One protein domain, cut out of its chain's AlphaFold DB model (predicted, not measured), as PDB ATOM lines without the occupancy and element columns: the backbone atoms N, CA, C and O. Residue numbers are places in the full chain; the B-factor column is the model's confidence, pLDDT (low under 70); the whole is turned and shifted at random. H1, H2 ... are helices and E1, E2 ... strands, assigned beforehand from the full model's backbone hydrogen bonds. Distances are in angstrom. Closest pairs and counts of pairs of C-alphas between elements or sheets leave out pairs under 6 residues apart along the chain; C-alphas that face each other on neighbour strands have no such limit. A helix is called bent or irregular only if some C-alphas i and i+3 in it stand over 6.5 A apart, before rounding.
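This is residues 13 to 110 of the 521 residues of an uncharacterized protein of marine sediment metagenome (UniProt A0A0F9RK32). Four short helices, H2, H3, H4 and H5, make a small bundle with alternating directions, with H2 and H4 at opposite corners and a two-strand ribbon, E1 and E2, at the end where H2 and H4 begin. H1 sticks out from that end with residues 13 to 19, and the tail of residues 103 to 110 stands free of the bundle. The printed part has 98 residues, with five named helices and two named strands that follow along the chain as H1, E1, H2, H3, E2, H4, H5; the sheet, E1 - E2, is antiparallel, and the class is mostly helix. The whole is compact, with a radius of gyration of the C-alphas of 14.0 A and spans of 41 by 35 by 25 A.

H1, residues 13 to 22, begins at C-alpha 13 (228.403, 334.353, 330.569) and is 14.4 A long. E1 is residues 25 to 27. H2, residues 28 to 41, is 19.9 A long, and H3, residues 46 to 61, 22.9 A. E2 is residues 67 to 69. H4, residues 70 to 83, is 20.4 A long and begins at C-alpha 70 (217.617, 330.794, 347.447). H5, residues 89 to 96, ends at C-alpha 96 (218.521, 328.153, 352.370). H4 and H5 are irregular: C-alphas 79 and 82 are 7.1 A apart, C-alphas 92 and 95 8.2 A.

H1 and H4 only just touch, only at their ends, with 3 pairs of C-alphas within 8 A; the closest are Lys 22 and Ala 71, 5.3 A. E1 and E2 are antiparallel at 146 degrees, with N 26 and O 68 at 2.9 A and N 68 and O 26 at 2.8 A, within hydrogen-bond range. H2 and H3 form a helical hairpin and touch at a shallow tilt of 32 degrees, opposite ways; their closest C-alphas are Thr 35 and Ala 52, 4.9 A. H2 touches H5 with residues 34 to 38 alone, closest C-alphas Ala 38 and Thr 92, 6.9 A. H3 touches H4 with residues 46 to 51 alone, at a steep tilt of 43 degrees, closest C-alphas Val 47 and Phe 80, 5.5 A. H4 and H5, a helical hairpin, only just touch, with 3 pairs of C-alphas within 8 A; the closest are Gln 70 and Leu 96, 5.7 A. H2 and H4 are apart. Every O i to N i+4 pair is within hydrogen-bond range in H1 and H2, against 11 of 12 in H3, 8 of 10 in H4 and 2 of 4 in H5.

The C-alphas of Leu 13 and Glu 44 are the two farthest apart, 44.0 A. Without the stretches that stand free, the body spans 33 by 28 by 18 A. The printed part has no cut, and the six links between named elements are tight. Residues 97 to 110 hold no named element. The mean pLDDT of the printed part is 87.8; residues 100 to 110 are under 70.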
ATOM      1  N   LEU A  13     228.059 333.521 329.419       85.69
ATOM      2  CA  LEU A  13     228.403 334.353 330.569       85.69
ATOM      3  C   LEU A  13     227.142 334.921 331.236       85.69
ATOM      4  O   LEU A  13     227.010 334.831 332.453       85.69
ATOM      5  N   ALA A  14     226.202 335.467 330.459       82.31
ATOM      6  CA  ALA A  14     224.953 336.016 330.981       82.31
ATOM      7  C   ALA A  14     224.100 334.942 331.670       82.31
ATOM      8  O   ALA A  14     223.601 335.183 332.767       82.31
ATOM      9  N   GLN A  15     224.001 333.745 331.083       81.19
ATOM     10  CA  GLN A  15     223.289 332.620 331.691       81.19
ATOM     11  C   GLN A  15     223.982 332.147 332.976       81.19
ATOM     12  O   GLN A  15     223.331 332.005 334.001       81.19
ATOM     13  N   SER A  16     225.313 332.013 332.972       82.19
ATOM     14  CA  SER A  16     226.071 331.648 334.177       82.19
ATOM     15  C   SER A  16     225.940 332.686 335.297       82.19
ATOM     16  O   SER A  16     225.916 332.327 336.474       82.19
ATOM     17  N   LEU A  17     225.838 333.974 334.955       79.12
ATOM     18  CA  LEU A  17     225.589 335.045 335.922       79.12
ATOM     19  C   LEU A  17     224.145 335.028 336.442       79.12
ATOM     20  O   LEU A  17     223.942 335.261 337.631       79.12
ATOM     21  N   LEU A  18     223.164 334.707 335.593       78.69
ATOM     22  CA  LEU A  18     221.764 334.512 335.986       78.69
ATOM     23  C   LEU A  18     221.596 333.313 336.926       78.69
ATOM     24  O   LEU A  18     220.927 333.435 337.951       78.69
ATOM     25  N   ASP A  19     222.251 332.195 336.625       78.31
ATOM     26  CA  ASP A  19     222.197 330.985 337.447       78.31
ATOM     27  C   ASP A  19     222.892 331.219 338.801       78.31
ATOM     28  O   ASP A  19     222.380 330.833 339.850       78.31
ATOM     29  N   LYS A  20     224.005 331.969 338.819       80.19
ATOM     30  CA  LYS A  20     224.648 332.417 340.070       80.19
ATOM     31  C   LYS A  20     223.804 333.414 340.868       80.19
ATOM     32  O   LYS A  20     223.950 333.472 342.085       80.19
ATOM     33  N   ALA A  21     222.956 334.206 340.210       80.12
ATOM     34  CA  ALA A  21     222.118 335.207 340.868       80.12
ATOM     35  C   ALA A  21     220.876 334.602 341.540       80.12
ATOM     36  O   ALA A  21     220.422 335.126 342.555       80.12
ATOM     37  N   LYS A  22     220.330 333.508 340.993       81.12
ATOM     38  CA  LYS A  22     219.160 332.816 341.561       81.12
ATOM     39  C   LYS A  22     219.521 331.885 342.723       81.12
ATOM     40  O   LYS A  22     218.713 331.711 343.635       81.12
ATOM     41  N   GLY A  23     220.744 331.354 342.718       91.44
ATOM     42  CA  GLY A  23     221.226 330.422 343.734       91.44
ATOM     43  C   GLY A  23     220.693 329.005 343.550       91.44
ATOM     44  O   GLY A  23     220.193 328.649 342.486       91.44
ATOM     45  N   GLN A  24     220.835 328.185 344.591       94.06
ATOM     46  CA  GLN A  24     220.341 326.810 344.589       94.06
ATOM     47  C   GLN A  24     218.803 326.776 344.594       94.06
ATOM     48  O   GLN A  24     218.154 327.579 345.267       94.06
ATOM     49  N   GLU A  25     218.228 325.837 343.846       95.56
ATOM     50  CA  GLU A  25     216.789 325.556 343.831       95.56
ATOM     51  C   GLU A  25     216.475 324.395 344.780       95.56
ATOM     52  O   GLU A  25     217.211 323.405 344.835       95.56
ATOM     53  N   PHE A  26     215.380 324.517 345.526       96.62
ATOM     54  CA  PHE A  26     214.886 323.501 346.450       96.62
ATOM     55  C   PHE A  26     213.438 323.153 346.122       96.62
ATOM     56  O   PHE A  26     212.670 324.005 345.673       96.62
ATOM     57  N   MET A  27     213.036 321.913 346.393       97.81
ATOM     58  CA  MET A  27     211.621 321.548 346.362       97.81
ATOM     59  C   MET A  27     210.904 322.274 347.501       97.81
ATOM     60  O   MET A  27     211.344 322.217 348.649       97.81
ATOM     61  N   LEU A  28     209.795 322.953 347.201       97.81
ATOM     62  CA  LEU A  28     209.067 323.752 348.193       97.81
ATOM     63  C   LEU A  28     208.573 322.900 349.375       97.81
ATOM     64  O   LEU A  28     208.544 323.374 350.507       97.81
ATOM     65  N   GLU A  29     208.230 321.637 349.120       97.50
ATOM     66  CA  GLU A  29     207.825 320.671 350.145       97.50
ATOM     67  C   GLU A  29     208.965 320.360 351.129       97.50
ATOM     68  O   GLU A  29     208.757 320.388 352.341       97.50
ATOM     69  N   ASP A  30     210.190 320.174 350.629       97.56
ATOM     70  CA  ASP A  30     211.369 319.962 351.473       97.56
ATOM     71  C   ASP A  30     211.670 321.204 352.315       97.56
ATOM     72  O   ASP A  30     211.939 321.096 353.511       97.56
ATOM     73  N   VAL A  31     211.570 322.397 351.716       97.88
ATOM     74  CA  VAL A  31     211.757 323.664 352.439       97.88
ATOM     75  C   VAL A  31     210.703 323.830 353.532       97.88
ATOM     76  O   VAL A  31     211.064 324.210 354.640       97.88
ATOM     77  N   CYS A  32     209.440 323.488 353.263       97.81
ATOM     78  CA  CYS A  32     208.356 323.502 354.249       97.81
ATOM     79  C   CYS A  32     208.637 322.559 355.427       97.81
ATOM     80  O   CYS A  32     208.502 322.947 356.586       97.81
ATOM     81  N   ASN A  33     209.106 321.339 355.151       97.44
ATOM     82  CA  ASN A  33     209.467 320.381 356.195       97.44
ATOM     83  C   ASN A  33     210.663 320.870 357.031       97.44
ATOM     84  O   ASN A  33     210.659 320.747 358.256       97.44
ATOM     85  N   ILE A  34     211.671 321.468 356.386       98.00
ATOM     86  CA  ILE A  34     212.855 322.027 357.052       98.00
ATOM     87  C   ILE A  34     212.483 323.229 357.934       98.00
ATOM     88  O   ILE A  34     212.939 323.309 359.076       98.00
ATOM     89  N   THR A  35     211.661 324.162 357.441       97.25
ATOM     90  CA  THR A  35     211.238 325.339 358.219       97.25
ATOM     91  C   THR A  35     210.297 324.958 359.357       97.25
ATOM     92  O   THR A  35     210.441 325.507 360.448       97.25
ATOM     93  N   ARG A  36     209.411 323.972 359.162       97.31
ATOM     94  CA  ARG A  36     208.572 323.414 360.233       97.31
ATOM     95  C   ARG A  36     209.406 322.746 361.327       97.31
ATOM     96  O   ARG A  36     209.209 323.046 362.497       97.31
ATOM     97  N   ALA A  37     210.392 321.925 360.964       97.69
ATOM     98  CA  ALA A  37     211.298 321.319 361.942       97.69
ATOM     99  C   ALA A  37     212.125 322.374 362.705       97.69
ATOM    100  O   ALA A  37     212.421 322.210 363.890       97.69
ATOM    101  N   ALA A  38     212.505 323.473 362.042       97.19
ATOM    102  CA  ALA A  38     213.164 324.598 362.701       97.19
ATOM    103  C   ALA A  38     212.222 325.317 363.681       97.19
ATOM    104  O   ALA A  38     212.659 325.656 364.779       97.19
ATOM    105  N   TYR A  39     210.954 325.507 363.309       96.62
ATOM    106  CA  TYR A  39     209.918 326.087 364.168       96.62
ATOM    107  C   TYR A  39     209.653 325.231 365.410       96.62
ATOM    108  O   TYR A  39     209.694 325.746 366.521       96.62
ATOM    109  N   GLU A  40     209.494 323.915 365.253       95.00
ATOM    110  CA  GLU A  40     209.301 322.992 366.382       95.00
ATOM    111  C   GLU A  40     210.475 323.018 367.373       95.00
ATOM    112  O   GLU A  40     210.294 322.795 368.570       95.00
ATOM    113  N   ARG A  41     211.691 323.296 366.886       97.06
ATOM    114  CA  ARG A  41     212.902 323.350 367.711       97.06
ATOM    115  C   ARG A  41     213.138 324.707 368.380       97.06
ATOM    116  O   ARG A  41     213.815 324.736 369.406       97.06
ATOM    117  N   TYR A  42     212.639 325.793 367.793       95.81
ATOM    118  CA  TYR A  42     212.815 327.168 368.274       95.81
ATOM    119  C   TYR A  42     211.495 327.953 368.174       95.81
ATOM    120  O   TYR A  42     211.424 328.933 367.425       95.81
ATOM    121  N   PRO A  43     210.435 327.531 368.890       92.31
ATOM    122  CA  PRO A  43     209.124 328.179 368.818       92.31
ATOM    123  C   PRO A  43     209.152 329.641 369.298       92.31
ATOM    124  O   PRO A  43     208.299 330.443 368.922       92.31
ATOM    125  N   GLU A  44     210.148 330.010 370.106       89.56
ATOM    126  CA  GLU A  44     210.355 331.360 370.624       89.56
ATOM    127  C   GLU A  44     210.956 332.347 369.610       89.56
ATOM    128  O   GLU A  44     210.963 333.551 369.869       89.56
ATOM    129  N   ASP A  45     211.482 331.871 368.476       94.19
ATOM    130  CA  ASP A  45     212.112 332.723 367.467       94.19
ATOM    131  C   ASP A  45     211.070 333.262 366.471       94.19
ATOM    132  O   ASP A  45     210.640 332.535 365.568       94.19
ATOM    133  N   PRO A  46     210.696 334.555 366.553       84.81
ATOM    134  CA  PRO A  46     209.618 335.105 365.736       84.81
ATOM    135  C   PRO A  46     209.939 335.073 364.236       84.81
ATOM    136  O   PRO A  46     209.023 335.002 363.421       84.81
ATOM    137  N   VAL A  47     211.219 335.092 363.846       95.19
ATOM    138  CA  VAL A  47     211.611 335.046 362.430       95.19
ATOM    139  C   VAL A  47     211.408 333.641 361.873       95.19
ATOM    140  O   VAL A  47     210.869 333.495 360.778       95.19
ATOM    141  N   ILE A  48     211.802 332.602 362.620       96.56
ATOM    142  CA  ILE A  48     211.587 331.206 362.211       96.56
ATOM    143  C   ILE A  48     210.089 330.926 362.095       96.56
ATOM    144  O   ILE A  48     209.661 330.394 361.072       96.56
ATOM    145  N   THR A  49     209.301 331.349 363.082       93.56
ATOM    146  CA  THR A  49     207.845 331.167 363.100       93.56
ATOM    147  C   THR A  49     207.175 331.805 361.881       93.56
ATOM    148  O   THR A  49     206.459 331.129 361.142       93.56
ATOM    149  N   GLN A  50     207.455 333.083 361.598       94.06
ATOM    150  CA  GLN A  50     206.829 333.784 360.468       94.06
ATOM    151  C   GLN A  50     207.258 333.224 359.106       94.06
ATOM    152  O   GLN A  50     206.436 333.083 358.193       94.06
ATOM    153  N   VAL A  51     208.532 332.843 358.963       96.50
ATOM    154  CA  VAL A  51     209.017 332.212 357.731       96.50
ATOM    155  C   VAL A  51     208.388 330.829 357.543       96.50
ATOM    156  O   VAL A  51     207.964 330.513 356.431       96.50
ATOM    157  N   ALA A  52     208.270 330.019 358.599       97.31
ATOM    158  CA  ALA A  52     207.643 328.701 358.532       97.31
ATOM    159  C   ALA A  52     206.181 328.791 358.072       97.31
ATOM    160  O   ALA A  52     205.820 328.140 357.091       97.31
ATOM    161  N   PHE A  53     205.378 329.674 358.676       95.12
ATOM    162  CA  PHE A  53     203.985 329.883 358.264       95.12
ATOM    163  C   PHE A  53     203.853 330.413 356.834       95.12
ATOM    164  O   PHE A  53     202.972 329.985 356.082       95.12
ATOM    165  N   THR A  54     204.737 331.326 356.426       96.56
ATOM    166  CA  THR A  54     204.728 331.865 355.060       96.56
ATOM    167  C   THR A  54     205.004 330.769 354.033       96.56
ATOM    168  O   THR A  54     204.272 330.657 353.047       96.56
ATOM    169  N   ILE A  55     206.009 329.926 354.285       97.75
ATOM    170  CA  ILE A  55     206.354 328.795 353.418       97.75
ATOM    171  C   ILE A  55     205.246 327.737 353.415       97.75
ATOM    172  O   ILE A  55     204.895 327.241 352.347       97.75
ATOM    173  N   GLU A  56     204.628 327.441 354.558       97.12
ATOM    174  CA  GLU A  56     203.490 326.520 354.643       97.12
ATOM    175  C   GLU A  56     202.290 327.016 353.819       97.12
ATOM    176  O   GLU A  56     201.693 326.272 353.033       97.12
ATOM    177  N   ARG A  57     201.975 328.311 353.909       96.12
ATOM    178  CA  ARG A  57     200.924 328.934 353.096       96.12
ATOM    179  C   ARG A  57     201.263 328.928 351.602       96.12
ATOM    180  O   ARG A  57     200.366 328.812 350.769       96.12
ATOM    181  N   MET A  58     202.539 329.061 351.240       96.31
ATOM    182  CA  MET A  58     202.980 328.909 349.849       96.31
ATOM    183  C   MET A  58     202.832 327.461 349.379       96.31
ATOM    184  O   MET A  58     202.301 327.238 348.295       96.31
ATOM    185  N   ALA A  59     203.229 326.486 350.200       96.38
ATOM    186  CA  ALA A  59     203.163 325.063 349.876       96.38
ATOM    187  C   ALA A  59     201.720 324.576 349.678       96.38
ATOM    188  O   ALA A  59     201.443 323.882 348.705       96.38
ATOM    189  N   THR A  60     200.784 325.002 350.532       95.75
ATOM    190  CA  THR A  60     199.353 324.648 350.421       95.75
ATOM    191  C   THR A  60     198.682 325.186 349.155       95.75
ATOM    192  O   THR A  60     197.734 324.584 348.657       95.75
ATOM    193  N   ARG A  61     199.165 326.312 348.613       95.81
ATOM    194  CA  ARG A  61     198.635 326.929 347.383       95.81
ATOM    195  C   ARG A  61     199.350 326.464 346.115       95.81
ATOM    196  O   ARG A  61     198.814 326.616 345.018       95.81
ATOM    197  N   ALA A  62     200.574 325.964 346.245       96.12
ATOM    198  CA  ALA A  62     201.412 325.572 345.125       96.12
ATOM    199  C   ALA A  62     201.031 324.188 344.578       96.12
ATOM    200  O   ALA A  62     200.483 323.337 345.274       96.12
ATOM    201  N   LYS A  63     201.345 323.940 343.301       96.25
ATOM    202  CA  LYS A  63     201.178 322.604 342.711       96.25
ATOM    203  C   LYS A  63     202.275 321.665 343.238       96.25
ATOM    204  O   LYS A  63     203.405 322.132 343.430       96.25
ATOM    205  N   PRO A  64     202.002 320.359 343.408       96.19
ATOM    206  CA  PRO A  64     203.045 319.383 343.717       96.19
ATOM    207  C   PRO A  64     204.208 319.491 342.723       96.19
ATOM    208  O   PRO A  64     203.986 319.596 341.516       96.19
ATOM    209  N   GLY A  65     205.440 319.510 343.232       94.81
ATOM    210  CA  GLY A  65     206.646 319.700 342.417       94.81
ATOM    211  C   GLY A  65     207.079 321.153 342.190       94.81
ATOM    212  O   GLY A  65     207.999 321.394 341.415       94.81
ATOM    213  N   THR A  66     206.440 322.127 342.846       97.44
ATOM    214  CA  THR A  66     206.895 323.526 342.808       97.44
ATOM    215  C   THR A  66     208.254 323.669 343.500       97.44
ATOM    216  O   THR A  66     208.468 323.123 344.585       97.44
ATOM    217  N   ILE A  67     209.162 324.418 342.875       97.56
ATOM    218  CA  ILE A  67     210.495 324.735 343.396       97.56
ATOM    219  C   ILE A  67     210.545 326.173 343.921       97.56
ATOM    220  O   ILE A  67     209.811 327.034 343.438       97.56
ATOM    221  N   ILE A  68     211.414 326.424 344.897       97.12
ATOM    222  CA  ILE A  68     211.740 327.750 345.427       97.12
ATOM    223  C   ILE A  68     213.258 327.932 345.384       97.12
ATOM    224  O   ILE A  68     214.010 327.026 345.752       97.12
ATOM    225  N   ASN A  69     213.732 329.081 344.904       96.25
ATOM    226  CA  ASN A  69     215.170 329.360 344.839       96.25
ATOM    227  C   ASN A  69     215.673 330.131 346.074       96.25
ATOM    228  O   ASN A  69     214.909 330.780 346.792       96.25
ATOM    229  N   GLN A  70     216.983 330.078 346.329       95.19
ATOM    230  CA  GLN A  70     217.617 330.794 347.447       95.19
ATOM    231  C   GLN A  70     217.368 332.309 347.420       95.19
ATOM    232  O   GLN A  70     217.307 332.931 348.480       95.19
ATOM    233  N   ALA A  71     217.232 332.925 346.242       93.81
ATOM    234  CA  ALA A  71     216.938 334.353 346.142       93.81
ATOM    235  C   ALA A  71     215.525 334.691 346.659       93.81
ATOM    236  O   ALA A  71     215.352 335.668 347.391       93.81
ATOM    237  N   GLU A  72     214.529 333.865 346.339       95.81
ATOM    238  CA  GLU A  72     213.166 333.960 346.870       95.81
ATOM    239  C   GLU A  72     213.143 333.717 348.377       95.81
ATOM    240  O   GLU A  72     212.538 334.496 349.115       95.81
ATOM    241  N   MET A  73     213.870 332.707 348.854       96.88
ATOM    242  CA  MET A  73     213.973 332.441 350.285       96.88
ATOM    243  C   MET A  73     214.641 333.598 351.040       96.88
ATOM    244  O   MET A  73     214.157 334.022 352.088       96.88
ATOM    245  N   SER A  74     215.710 334.171 350.482       94.94
ATOM    246  CA  SER A  74     216.339 335.387 351.006       94.94
ATOM    247  C   SER A  74     215.375 336.564 351.044       94.94
ATOM    248  O   SER A  74     215.417 337.344 351.992       94.94
ATOM    249  N   LYS A  75     214.500 336.706 350.044       94.50
ATOM    250  CA  LYS A  75     213.480 337.759 350.024       94.50
ATOM    251  C   LYS A  75     212.495 337.597 351.184       94.50
ATOM    252  O   LYS A  75     212.290 338.564 351.908       94.50
ATOM    253  N   ILE A  76     211.970 336.387 351.388       95.62
ATOM    254  CA  ILE A  76     211.055 336.060 352.496       95.62
ATOM    255  C   ILE A  76     211.752 336.290 353.842       95.62
ATOM    256  O   ILE A  76     211.230 336.977 354.711       95.62
ATOM    257  N   TYR A  77     212.973 335.786 354.016       95.31
ATOM    258  CA  TYR A  77     213.735 335.995 355.248       95.31
ATOM    259  C   TYR A  77     213.993 337.480 355.534       95.31
ATOM    260  O   TYR A  77     213.826 337.923 356.667       95.31
ATOM    261  N   ASN A  78     214.380 338.266 354.527       92.69
ATOM    262  CA  ASN A  78     214.673 339.689 354.705       92.69
ATOM    263  C   ASN A  78     213.427 340.521 355.057       92.69
ATOM    264  O   ASN A  78     213.575 341.605 355.622       92.69
ATOM    265  N   GLU A  79     212.226 340.026 354.747       92.50
ATOM    266  CA  GLU A  79     210.958 340.618 355.186       92.50
ATOM    267  C   GLU A  79     210.789 340.492 356.707       92.50
ATOM    268  O   GLU A  79     210.401 341.452 357.370       92.50
ATOM    269  N   PHE A  80     211.188 339.350 357.278       91.75
ATOM    270  CA  PHE A  80     210.959 339.028 358.689       91.75
ATOM    271  C   PHE A  80     212.177 339.198 359.602       91.75
ATOM    272  O   PHE A  80     212.003 339.315 360.809       91.75
ATOM    273  N   VAL A  81     213.407 339.261 359.079       89.50
ATOM    274  CA  VAL A  81     214.641 339.359 359.892       89.50
ATOM    275  C   VAL A  81     214.641 340.557 360.846       89.50
ATOM    276  O   VAL A  81     215.284 340.526 361.888       89.50
ATOM    277  N   ARG A  82     213.874 341.602 360.520       82.44
ATOM    278  CA  ARG A  82     213.721 342.806 361.347       82.44
ATOM    279  C   ARG A  82     212.919 342.573 362.632       82.44
ATOM    280  O   ARG A  82     212.923 343.445 363.490       82.44
ATOM    281  N   LEU A  83     212.236 341.433 362.764       73.88
ATOM    282  CA  LEU A  83     211.455 341.083 363.952       73.88
ATOM    283  C   LEU A  83     212.334 340.689 365.146       73.88
ATOM    284  O   LEU A  83     211.882 340.782 366.283       73.88
ATOM    285  N   SER A  84     213.566 340.221 364.914       84.00
ATOM    286  CA  SER A  84     214.486 339.855 365.993       84.00
ATOM    287  C   SER A  84     215.940 339.871 365.536       84.00
ATOM    288  O   SER A  84     216.349 339.075 364.688       84.00
ATOM    289  N   ASP A  85     216.750 340.706 366.192       82.19
ATOM    290  CA  ASP A  85     218.205 340.762 365.995       82.19
ATOM    291  C   ASP A  85     218.917 339.477 366.462       82.19
ATOM    292  O   ASP A  85     220.047 339.198 366.059       82.19
ATOM    293  N   ASN A  86     218.250 338.668 367.293       88.19
ATOM    294  CA  ASN A  86     218.803 337.462 367.914       88.19
ATOM    295  C   ASN A  86     218.259 336.159 367.313       88.19
ATOM    296  O   ASN A  86     218.363 335.098 367.939       88.19
ATOM    297  N   SER A  87     217.695 336.221 366.106       94.00
ATOM    298  CA  SER A  87     217.147 335.039 365.449       94.00
ATOM    299  C   SER A  87     218.203 333.942 365.235       94.00
ATOM    300  O   SER A  87     219.308 334.170 364.733       94.00
ATOM    301  N   LYS A  88     217.841 332.708 365.588       96.31
ATOM    302  CA  LYS A  88     218.578 331.470 365.322       96.31
ATOM    303  C   LYS A  88     218.445 331.012 363.871       96.31
ATOM    304  O   LYS A  88     219.225 330.149 363.475       96.31
ATOM    305  N   PHE A  89     217.557 331.615 363.072       95.69
ATOM    306  CA  PHE A  89     217.266 331.227 361.685       95.69
ATOM    307  C   PHE A  89     218.525 330.986 360.844       95.69
ATOM    308  O   PHE A  89     218.671 329.947 360.206       95.69
ATOM    309  N   ARG A  90     219.480 331.926 360.854       92.69
ATOM    310  CA  ARG A  90     220.713 331.786 360.057       92.69
ATOM    311  C   ARG A  90     221.607 330.649 360.533       92.69
ATOM    312  O   ARG A  90     222.266 330.021 359.713       92.69
ATOM    313  N   ASN A  91     221.621 330.373 361.831       94.81
ATOM    314  CA  ASN A  91     222.430 329.293 362.386       94.81
ATOM    315  C   ASN A  91     221.817 327.918 362.091       94.81
ATOM    316  O   ASN A  91     222.545 326.933 362.021       94.81
ATOM    317  N   THR A  92     220.494 327.843 361.940       95.50
ATOM    318  CA  THR A  92     219.757 326.579 361.812       95.50
ATOM    319  C   THR A  92     219.468 326.224 360.360       95.50
ATOM    320  O   THR A  92     219.731 325.102 359.937       95.50
ATOM    321  N   ILE A  93     218.964 327.185 359.589       96.38
ATOM    322  CA  ILE A  93     218.499 327.004 358.208       96.38
ATOM    323  C   ILE A  93     219.066 328.069 357.258       96.38
ATOM    324  O   ILE A  93     218.537 328.312 356.176       96.38
ATOM    325  N   GLY A  94     220.199 328.683 357.623       94.06
ATOM    326  CA  GLY A  94     220.869 329.705 356.813       94.06
ATOM    327  C   GLY A  94     221.375 329.218 355.454       94.06
ATOM    328  O   GLY A  94     221.535 330.035 354.555       94.06
ATOM    329  N   PHE A  95     221.560 327.907 355.264       95.19
ATOM    330  CA  PHE A  95     221.929 327.324 353.966       95.19
ATOM    331  C   PHE A  95     220.843 327.507 352.889       95.19
ATOM    332  O   PHE A  95     221.129 327.400 351.697       95.19
ATOM    333  N   LEU A  96     219.603 327.809 353.291       96.25
ATOM    334  CA  LEU A  96     218.521 328.153 352.370       96.25
ATOM    335  C   LEU A  96     218.632 329.590 351.833       96.25
ATOM    336  O   LEU A  96     217.865 329.967 350.952       96.25
ATOM    337  N   LEU A  97     219.553 330.407 352.353       94.81
ATOM    338  CA  LEU A  97     219.711 331.807 351.971       94.81
ATOM    339  C   LEU A  97     220.841 331.991 350.956       94.81
ATOM    340  O   LEU A  97     221.895 331.359 351.029       94.81
ATOM    341  N   LEU A  98     220.638 332.933 350.038       91.69
ATOM    342  CA  LEU A  98     221.677 333.397 349.126       91.69
ATOM    343  C   LEU A  98     222.714 334.248 349.892       91.69
ATOM    344  O   LEU A  98     222.479 335.428 350.160       91.69
ATOM    345  N   GLY A  99     223.866 333.657 350.221       81.88
ATOM    346  CA  GLY A  99     225.048 334.351 350.750       81.88
ATOM    347  C   GLY A  99     225.175 334.428 352.282       81.88
ATOM    348  O   GLY A  99     224.201 334.447 353.037       81.88
ATOM    349  N   ASP A 100     226.425 334.525 352.747       62.28
ATOM    350  CA  ASP A 100     226.798 334.290 354.150       62.28
ATOM    351  C   ASP A 100     226.457 335.414 355.144       62.28
ATOM    352  O   ASP A 100     226.539 335.189 356.352       62.28
ATOM    353  N   ARG A 101     226.060 336.627 354.723       57.38
ATOM    354  CA  ARG A 101     225.757 337.723 355.671       57.38
ATOM    355  C   ARG A 101     224.676 338.678 355.164       57.38
ATOM    356  O   ARG A 101     224.703 339.039 353.990       57.38
ATOM    357  N   PRO A 102     223.760 339.148 356.030       51.62
ATOM    358  CA  PRO A 102     222.900 340.266 355.685       51.62
ATOM    359  C   PRO A 102     223.726 341.557 355.622       51.62
ATOM    360  O   PRO A 102     224.705 341.739 356.351       51.62
ATOM    361  N   TYR A 103     223.306 342.467 354.746       47.81
ATOM    362  CA  TYR A 103     223.790 343.840 354.682       47.81
ATOM    363  C   TYR A 103     223.366 344.547 355.982       47.81
ATOM    364  O   TYR A 103     222.261 345.070 356.081       47.81
ATOM    365  N   ALA A 104     224.217 344.522 357.012       47.84
ATOM    366  CA  ALA A 104     223.964 345.113 358.335       47.84
ATOM    367  C   ALA A 104     223.936 346.662 358.332       47.84
ATOM    368  O   ALA A 104     224.246 347.299 359.332       47.84
ATOM    369  N   GLY A 105     223.612 347.293 357.205       48.03
ATOM    370  CA  GLY A 105     223.832 348.718 356.984       48.03
ATOM    371  C   GLY A 105     222.804 349.338 356.054       48.03
ATOM    372  O   GLY A 105     223.101 349.652 354.912       48.03
ATOM    373  N   SER A 106     221.580 349.505 356.535       42.06
ATOM    374  CA  SER A 106     220.877 350.790 356.468       42.06
ATOM    375  C   SER A 106     219.539 350.610 357.171       42.06
ATOM    376  O   SER A 106     218.631 349.940 356.682       42.06
ATOM    377  N   GLN A 107     219.417 351.197 358.360       44.62
ATOM    378  CA  GLN A 107     218.101 351.566 358.854       44.62
ATOM    379  C   GLN A 107     217.546 352.558 357.830       44.62
ATOM    380  O   GLN A 107     218.027 353.684 357.732       44.62
ATOM    381  N   ASN A 108     216.627 352.101 356.980       41.25
ATOM    382  CA  ASN A 108     215.916 352.980 356.069       41.25
ATOM    383  C   ASN A 108     215.015 353.885 356.936       41.25
ATOM    384  O   ASN A 108     214.113 353.349 357.587       41.25
ATOM    385  N   PRO A 109     215.255 355.211 356.996       49.09
ATOM    386  CA  PRO A 109     214.501 356.112 357.870       49.09
ATOM    387  C   PRO A 109     213.001 356.144 357.543       49.09
ATOM    388  O   PRO A 109     212.195 356.473 358.411       49.09
ATOM    389  N   ASP A 110     212.608 355.721 356.338       43.09
ATOM    390  CA  ASP A 110     211.199 355.600 355.957       43.09
ATOM    391  C   ASP A 110     210.481 354.440 356.667       43.09
ATOM    392  O   ASP A 110     209.265 354.478 356.825       43.09
TER     393      ASP A 110